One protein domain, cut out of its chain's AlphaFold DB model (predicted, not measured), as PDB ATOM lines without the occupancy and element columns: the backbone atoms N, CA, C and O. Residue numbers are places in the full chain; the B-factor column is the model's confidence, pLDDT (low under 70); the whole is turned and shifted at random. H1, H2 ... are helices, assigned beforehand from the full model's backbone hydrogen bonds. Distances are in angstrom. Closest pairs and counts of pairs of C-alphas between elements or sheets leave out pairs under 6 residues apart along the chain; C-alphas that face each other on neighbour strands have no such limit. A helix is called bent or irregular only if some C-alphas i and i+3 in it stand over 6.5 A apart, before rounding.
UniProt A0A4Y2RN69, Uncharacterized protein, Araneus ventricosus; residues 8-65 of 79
ATOM      1  N   LYS A   8     -61.430 185.713  -4.475       84.19
ATOM      2  CA  LYS A   8     -62.054 186.843  -5.179       84.19
ATOM      3  C   LYS A   8     -62.662 187.871  -4.218       84.19
ATOM      4  O   LYS A   8     -62.471 189.063  -4.424       84.19
ATOM      5  N   ILE A   9     -63.356 187.427  -3.164       85.44
ATOM      6  CA  ILE A   9     -63.958 188.342  -2.179       85.44
ATOM      7  C   ILE A   9     -62.870 188.991  -1.319       85.44
ATOM      8  O   ILE A   9     -62.924 190.196  -1.087       85.44
ATOM      9  N   HIS A  10     -61.855 188.225  -0.908       88.94
ATOM     10  CA  HIS A  10     -60.702 188.769  -0.177       88.94
ATOM     11  C   HIS A  10     -59.985 189.869  -0.964       88.94
ATOM     12  O   HIS A  10     -59.651 190.914  -0.405       88.94
ATOM     13  N   PHE A  11     -59.776 189.651  -2.263       85.94
ATOM     14  CA  PHE A  11     -59.142 190.621  -3.149       85.94
ATOM     15  C   PHE A  11     -60.006 191.874  -3.336       85.94
ATOM     16  O   PHE A  11     -59.526 192.986  -3.136       85.94
ATOM     17  N   LEU A  12     -61.300 191.701  -3.627       85.31
ATOM     18  CA  LEU A  12     -62.237 192.815  -3.790       85.31
ATOM     19  C   LEU A  12     -62.334 193.675  -2.522       85.31
ATOM     20  O   LEU A  12     -62.315 194.898  -2.609       85.31
ATOM     21  N   HIS A  13     -62.404 193.045  -1.348       84.38
ATOM     22  CA  HIS A  13     -62.490 193.751  -0.072       84.38
ATOM     23  C   HIS A  13     -61.205 194.525   0.251       84.38
ATOM     24  O   HIS A  13     -61.274 195.671   0.683       84.38
ATOM     25  N   SER A  14     -60.038 193.923  -0.004       87.69
ATOM     26  CA  SER A  14     -58.732 194.537   0.282       87.69
ATOM     27  C   SER A  14     -58.401 195.711  -0.643       87.69
ATOM     28  O   SER A  14     -57.576 196.551  -0.292       87.69
ATOM     29  N   HIS A  15     -59.030 195.772  -1.821       85.25
ATOM     30  CA  HIS A  15     -58.742 196.778  -2.844       85.25
ATOM     31  C   HIS A  15     -59.931 197.678  -3.187       85.25
ATOM     32  O   HIS A  15     -59.849 198.441  -4.146       85.25
ATOM     33  N   LEU A  16     -61.013 197.631  -2.404       83.06
ATOM     34  CA  LEU A  16     -62.260 198.340  -2.707       83.06
ATOM     35  C   LEU A  16     -62.051 199.851  -2.918       83.06
ATOM     36  O   LEU A  16     -62.642 200.428  -3.822       83.06
ATOM     37  N   GLU A  17     -61.168 200.470  -2.129       84.12
ATOM     38  CA  GLU A  17     -60.848 201.905  -2.200       84.12
ATOM     39  C   GLU A  17     -60.014 202.301  -3.431       84.12
ATOM     40  O   GLU A  17     -59.954 203.477  -3.782       84.12
ATOM     41  N   PHE A  18     -59.369 201.338  -4.102       83.62
ATOM     42  CA  PHE A  18     -58.556 201.582  -5.302       83.62
ATOM     43  C   PHE A  18     -59.359 201.479  -6.600       83.62
ATOM     44  O   PHE A  18     -58.864 201.862  -7.662       83.62
ATOM     45  N   TYR A  19     -60.573 200.935  -6.537       77.62
ATOM     46  CA  TYR A  19     -61.397 200.747  -7.716       77.62
ATOM     47  C   TYR A  19     -62.207 202.002  -8.048       77.62
ATOM     48  O   TYR A  19     -62.705 202.679  -7.148       77.62
ATOM     49  N   PRO A  20     -62.384 202.317  -9.344       80.69
ATOM     50  CA  PRO A  20     -63.363 203.314  -9.744       80.69
ATOM     51  C   PRO A  20     -64.764 202.857  -9.318       80.69
ATOM     52  O   PRO A  20     -65.058 201.663  -9.291       80.69
ATOM     53  N   GLU A  21     -65.653 203.817  -9.059       80.56
ATOM     54  CA  GLU A  21     -67.041 203.570  -8.629       80.56
ATOM     55  C   GLU A  21     -67.814 202.634  -9.585       80.56
ATOM     56  O   GLU A  21     -68.741 201.941  -9.175       80.56
ATOM     57  N   ASN A  22     -67.395 202.556 -10.857       80.81
ATOM     58  CA  ASN A  22     -67.938 201.640 -11.853       80.81
ATOM     59  C   ASN A  22     -66.879 200.639 -12.352       80.81
ATOM     60  O   ASN A  22     -66.063 200.943 -13.227       80.81
ATOM     61  N   LEU A  23     -66.962 199.411 -11.839       78.88
ATOM     62  CA  LEU A  23     -66.149 198.270 -12.269       78.88
ATOM     63  C   LEU A  23     -66.607 197.630 -13.581       78.88
ATOM     64  O   LEU A  23     -65.874 196.824 -14.137       78.88
ATOM     65  N   GLY A  24     -67.784 197.985 -14.100       80.25
ATOM     66  CA  GLY A  24     -68.330 197.409 -15.331       80.25
ATOM     67  C   GLY A  24     -67.472 197.682 -16.570       80.25
ATOM     68  O   GLY A  24     -67.521 196.928 -17.528       80.25
ATOM     69  N   SER A  25     -66.635 198.725 -16.550       77.19
ATOM     70  CA  SER A  25     -65.663 198.973 -17.629       77.19
ATOM     71  C   SER A  25     -64.436 198.053 -17.587       77.19
ATOM     72  O   SER A  25     -63.762 197.894 -18.600       77.19
ATOM     73  N   VAL A  26     -64.154 197.464 -16.422       76.44
ATOM     74  CA  VAL A  26     -63.025 196.556 -16.158       76.44
ATOM     75  C   VAL A  26     -63.528 195.118 -15.955       76.44
ATOM     76  O   VAL A  26     -62.741 194.220 -15.680       76.44
ATOM     77  N   SER A  27     -64.840 194.885 -16.059       82.94
ATOM     78  CA  SER A  27     -65.419 193.559 -15.903       82.94
ATOM     79  C   SER A  27     -65.140 192.703 -17.136       82.94
ATOM     80  O   SER A  27     -65.086 193.188 -18.268       82.94
ATOM     81  N   ASP A  28     -65.063 191.396 -16.914       87.12
ATOM     82  CA  ASP A  28     -64.924 190.405 -17.980       87.12
ATOM     83  C   ASP A  28     -66.248 190.175 -18.741       87.12
ATOM     84  O   ASP A  28     -66.346 189.267 -19.556       87.12
ATOM     85  N   GLU A  29     -67.284 190.994 -18.521       88.12
ATOM     86  CA  GLU A  29     -68.624 190.814 -19.107       88.12
ATOM     87  C   GLU A  29     -68.589 190.752 -20.643       88.12
ATOM     88  O   GLU A  29     -69.295 189.960 -21.270       88.12
ATOM     89  N   HIS A  30     -67.724 191.555 -21.267       84.38
ATOM     90  CA  HIS A  30     -67.544 191.538 -22.718       84.38
ATOM     91  C   HIS A  30     -66.840 190.264 -23.206       84.38
ATOM     92  O   HIS A  30     -67.166 189.764 -24.283       84.38
ATOM     93  N   ASP A  31     -65.899 189.743 -22.419       86.19
ATOM     94  CA  ASP A  31     -65.147 188.526 -22.727       86.19
ATOM     95  C   ASP A  31     -66.032 187.278 -22.551       86.19
ATOM     96  O   ASP A  31     -66.135 186.436 -23.447       86.19
ATOM     97  N   GLU A  32     -66.808 187.223 -21.465       92.19
ATOM     98  CA  GLU A  32     -67.819 186.186 -21.236       92.19
ATOM     99  C   GLU A  32     -68.870 186.165 -22.357       92.19
ATOM    100  O   GLU A  32     -69.195 185.097 -22.895       92.19
ATOM    101  N   ARG A  33     -69.358 187.340 -22.780       89.94
ATOM    102  CA  ARG A  33     -70.285 187.454 -23.915       89.94
ATOM    103  C   ARG A  33     -69.648 186.980 -25.220       89.94
ATOM    104  O   ARG A  33     -70.282 186.241 -25.975       89.94
ATOM    105  N   PHE A  34     -68.391 187.346 -25.474       88.81
ATOM    106  CA  PHE A  34     -67.646 186.888 -26.647       88.81
ATOM    107  C   PHE A  34     -67.554 185.357 -26.705       88.81
ATOM    108  O   PHE A  34     -67.802 184.755 -27.758       88.81
ATOM    109  N   HIS A  35     -67.257 184.711 -25.576       91.50
ATOM    110  CA  HIS A  35     -67.219 183.254 -25.482       91.50
ATOM    111  C   HIS A  35     -68.581 182.614 -25.761       91.50
ATOM    112  O   HIS A  35     -68.661 181.632 -26.510       91.50
ATOM    113  N   GLN A  36     -69.656 183.177 -25.208       91.75
ATOM    114  CA  GLN A  36     -71.004 182.661 -25.416       91.75
ATOM    115  C   GLN A  36     -71.450 182.795 -26.878       91.75
ATOM    116  O   GLN A  36     -71.925 181.822 -27.471       91.75
ATOM    117  N   ASP A  37     -71.239 183.959 -27.491       90.56
ATOM    118  CA  ASP A  37     -71.595 184.194 -28.891       90.56
ATOM    119  C   ASP A  37     -70.779 183.312 -29.839       90.56
ATOM    120  O   ASP A  37     -71.326 182.740 -30.787       90.56
ATOM    121  N   THR A  38     -69.487 183.133 -29.556       88.88
ATOM    122  CA  THR A  38     -68.617 182.243 -30.331       88.88
ATOM    123  C   THR A  38     -69.083 180.791 -30.239       88.88
ATOM    124  O   THR A  38     -69.156 180.107 -31.261       88.88
ATOM    125  N   SER A  39     -69.454 180.325 -29.043       91.19
ATOM    126  CA  SER A  39     -69.997 178.977 -28.836       91.19
ATOM    127  C   SER A  39     -71.309 178.774 -29.602       91.19
ATOM    128  O   SER A  39     -71.468 177.797 -30.339       91.19
ATOM    129  N   ASN A  40     -72.219 179.751 -29.527       91.25
ATOM    130  CA  ASN A  40     -73.490 179.737 -30.252       91.25
ATOM    131  C   ASN A  40     -73.289 179.707 -31.773       91.25
ATOM    132  O   ASN A  40     -73.941 178.933 -32.479       91.25
ATOM    133  N   MET A  41     -72.379 180.532 -32.293       90.75
ATOM    134  CA  MET A  41     -72.041 180.544 -33.717       90.75
ATOM    135  C   MET A  41     -71.375 179.231 -34.138       90.75
ATOM    136  O   MET A  41     -71.730 178.670 -35.173       90.75
ATOM    137  N   GLY A  42     -70.487 178.682 -33.307       90.81
ATOM    138  CA  GLY A  42     -69.914 177.354 -33.501       90.81
ATOM    139  C   GLY A  42     -71.000 176.286 -33.625       90.81
ATOM    140  O   GLY A  42     -70.987 175.516 -34.582       90.81
ATOM    141  N   ALA A  43     -71.998 176.282 -32.741       91.69
ATOM    142  CA  ALA A  43     -73.113 175.336 -32.803       91.69
ATOM    143  C   ALA A  43     -73.943 175.478 -34.095       91.69
ATOM    144  O   ALA A  43     -74.215 174.476 -34.760       91.69
ATOM    145  N   ARG A  44     -74.282 176.711 -34.505       91.62
ATOM    146  CA  ARG A  44     -75.023 176.993 -35.757       91.62
ATOM    147  C   ARG A  44     -74.309 176.453 -36.995       91.62
ATOM    148  O   ARG A  44     -74.953 175.980 -37.928       91.62
ATOM    149  N   TYR A  45     -72.981 176.507 -36.980       91.38
ATOM    150  CA  TYR A  45     -72.122 176.092 -38.084       91.38
ATOM    151  C   TYR A  45     -71.480 174.709 -37.875       91.38
ATOM    152  O   TYR A  45     -70.566 174.341 -38.612       91.38
ATOM    153  N   GLN A  46     -71.959 173.913 -36.909       89.69
ATOM    154  CA  GLN A  46     -71.448 172.563 -36.604       89.69
ATOM    155  C   GLN A  46     -69.931 172.524 -36.330       89.69
ATOM    156  O   GLN A  46     -69.228 171.603 -36.747       89.69
ATOM    157  N   GLY A  47     -69.401 173.562 -35.687       84.56
ATOM    158  CA  GLY A  47     -67.976 173.733 -35.398       84.56
ATOM    159  C   GLY A  47     -67.123 174.099 -36.616       84.56
ATOM    160  O   GLY A  47     -65.905 174.219 -36.489       84.56
ATOM    161  N   LYS A  48     -67.724 174.289 -37.799       84.31
ATOM    162  CA  LYS A  48     -66.992 174.673 -39.011       84.31
ATOM    163  C   LYS A  48     -66.774 176.180 -39.039       84.31
ATOM    164  O   LYS A  48     -67.679 176.951 -39.352       84.31
ATOM    165  N   TRP A  49     -65.535 176.583 -38.800       83.06
ATOM    166  CA  TRP A  49     -65.090 177.951 -39.025       83.06
ATOM    167  C   TRP A  49     -65.078 178.260 -40.531       83.06
ATOM    168  O   TRP A  49     -64.294 177.696 -41.291       83.06
ATOM    169  N   ASN A  50     -65.979 179.138 -40.975       85.56
ATOM    170  CA  ASN A  50     -66.114 179.593 -42.363       85.56
ATOM    171  C   ASN A  50     -66.171 181.131 -42.373       85.56
ATOM    172  O   ASN A  50     -66.841 181.694 -41.508       85.56
ATOM    173  N   PRO A  51     -65.569 181.830 -43.354       88.44
ATOM    174  CA  PRO A  51     -65.771 183.268 -43.564       88.44
ATOM    175  C   PRO A  51     -67.226 183.761 -43.434       88.44
ATOM    176  O   PRO A  51     -67.456 184.857 -42.929       88.44
ATOM    177  N   LYS A  52     -68.217 182.948 -43.830       87.56
ATOM    178  CA  LYS A  52     -69.647 183.266 -43.650       87.56
ATOM    179  C   LYS A  52     -70.067 183.372 -42.180       87.56
ATOM    180  O   LYS A  52     -70.794 184.291 -41.831       87.56
ATOM    181  N   MET A  53     -69.566 182.486 -41.318       90.44
ATOM    182  CA  MET A  53     -69.815 182.546 -39.873       90.44
ATOM    183  C   MET A  53     -69.297 183.865 -39.294       90.44
ATOM    184  O   MET A  53     -69.991 184.513 -38.518       90.44
ATOM    185  N   LEU A  54     -68.095 184.282 -39.701       89.25
ATOM    186  CA  LEU A  54     -67.499 185.530 -39.232       89.25
ATOM    187  C   LEU A  54     -68.307 186.752 -39.703       89.25
ATOM    188  O   LEU A  54     -68.535 187.677 -38.926       89.25
ATOM    189  N   ALA A  55     -68.784 186.742 -40.951       90.69
ATOM    190  CA  ALA A  55     -69.648 187.796 -41.484       90.69
ATOM    191  C   ALA A  55     -70.975 187.909 -40.711       90.69
ATOM    192  O   ALA A  55     -71.378 189.013 -40.345       90.69
ATOM    193  N   ASP A  56     -71.614 186.779 -40.405       89.88
ATOM    194  CA  ASP A  56     -72.851 186.732 -39.616       89.88
ATOM    195  C   ASP A  56     -72.633 187.163 -38.161       89.88
ATOM    196  O   ASP A  56     -73.486 187.827 -37.566       89.88
ATOM    197  N   TYR A  57     -71.478 186.822 -37.586       89.25
ATOM    198  CA  TYR A  57     -71.085 187.279 -36.257       89.25
ATOM    199  C   TYR A  57     -70.954 188.803 -36.203       89.25
ATOM    200  O   TYR A  57     -71.614 189.443 -35.383       89.25
ATOM    201  N   PHE A  58     -70.214 189.407 -37.137       88.44
ATOM    202  CA  PHE A  58     -70.116 190.867 -37.231       88.44
ATOM    203  C   PHE A  58     -71.461 191.540 -37.525       88.44
ATOM    204  O   PHE A  58     -71.721 192.634 -37.019       88.44
ATOM    205  N   LEU A  59     -72.329 190.901 -38.314       89.62
ATOM    206  CA  LEU A  59     -73.680 191.397 -38.562       89.62
ATOM    207  C   LEU A  59     -74.510 191.424 -37.274       89.62
ATOM    208  O   LEU A  59     -75.141 192.438 -36.988       89.62
ATOM    209  N   THR A  60     -74.478 190.343 -36.494       87.00
ATOM    210  CA  THR A  60     -75.206 190.240 -35.219       87.00
ATOM    211  C   THR A  60     -74.697 191.287 -34.228       87.00
ATOM    212  O   THR A  60     -75.483 192.077 -33.710       87.00
ATOM    213  N   LEU A  61     -73.372 191.403 -34.077       85.06
ATOM    214  CA  LEU A  61     -72.746 192.433 -33.244       85.06
ATOM    215  C   LEU A  61     -73.176 193.853 -33.637       85.06
ATOM    216  O   LEU A  61     -73.469 194.671 -32.772       85.06
ATOM    217  N   LYS A  62     -73.240 194.161 -34.937       83.62
ATOM    218  CA  LYS A  62     -73.626 195.494 -35.424       83.62
ATOM    219  C   LYS A  62     -75.098 195.832 -35.156       83.62
ATOM    220  O   LYS A  62     -75.418 197.011 -35.040       83.62
ATOM    221  N   MET A  63     -75.975 194.830 -35.084       81.44
ATOM    222  CA  MET A  63     -77.400 195.017 -34.780       81.44
ATOM    223  C   MET A  63     -77.662 195.125 -33.275       81.44
ATOM    224  O   MET A  63     -78.547 195.876 -32.870       81.44
ATOM    225  N   ASP A  64     -76.874 194.419 -32.462       72.38
ATOM    226  CA  ASP A  64     -76.980 194.445 -31.000       72.38
ATOM    227  C   ASP A  64     -76.407 195.723 -30.377       72.38
ATOM    228  O   ASP A  64     -76.746 196.054 -29.244       72.38
ATOM    229  N   ILE A  65     -75.549 196.457 -31.094       68.75
ATOM    230  CA  ILE A  65     -75.052 197.767 -30.663       68.75
ATOM    231  C   ILE A  65     -76.080 198.833 -31.083       68.75
ATOM    232  O   ILE A  65     -76.177 199.151 -32.273       68.75
TER     233      ILE A  65
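AT A GLANCE: This is residues 8 to 65 of the 79 residues of an uncharacterized protein of Araneus ventricosus (UniProt A0A4Y2RN69). Two helices, H2 and H3, make a loose V, joined at its closed end by a short link, and from the open end of H2 a long thin stretch, residues 15 to 28, leads away to a small helix, H1, at the far end. Residues 8 to 36, which include H1 and residues 29 to 36 of H2, stick out from the rest and make much of the length. The printed part has 58 residues with three named helices, in the order H1, H2, H3, and no named strand; its class is all helix. It is extended, with a radius of gyration of the C-alphas of 16.8 A, and the C-alphas span 46 by 22 by 13 A.

HOW THE PARTS SIT: H1, residues 8 to 14, touches no helix. A long link of 14 residues leads from it to H2, residues 29 to 44, and the two helices are apart. A short link of 6 residues joins H2 to H3, residues 51 to 64. H2 and H3 are close but not clearly touching, with 2 pairs of C-alphas within 8 A; the closest are the C-alphas of Met 41 and Met 53, 6.8 A apart. Their lines stand at a steep tilt of 47 degrees, and they run opposite ways, with their centres 11.9 A apart. H1 and H3 are apart. In H1, H2 and H3, every O i to N i+4 pair is within hydrogen-bond range.

IN THESE COORDINATES: H1 runs from Lys 8, whose C-alpha is at (-62.054, 186.843, -5.179), to Ser 14, 7 residues in all. H2 is the longest helix, with 16 residues from Glu 29 to Arg 44; it measures 22.6 A from first to last C-alpha and begins at C-alpha 29, at (-68.624, 190.814, -19.107). H3 has 14 residues from Pro 51 to Asp 64 and measures 20.2 A; its last C-alpha is at (-76.980, 194.445, -31.000). None of the three helices is bent or irregular.

THE WHOLE: The C-alphas of Ser 14 and Lys 52 are the two farthest apart, at 46.6 A, while the first and last printed C-alphas, those of Lys 8 and Ile 65, are 30.6 A apart. Residues 8 to 36 stand free, with no C-alpha 8 or more residues away along the chain within 10 A. The link from H1 to H2 is long, with no named element in residues 15 to 28, and the link from H2 to H3 is short. The printed part has no cut. The mean pLDDT of the printed part is 85.9, and one printed residue, Ile 65, is under 70.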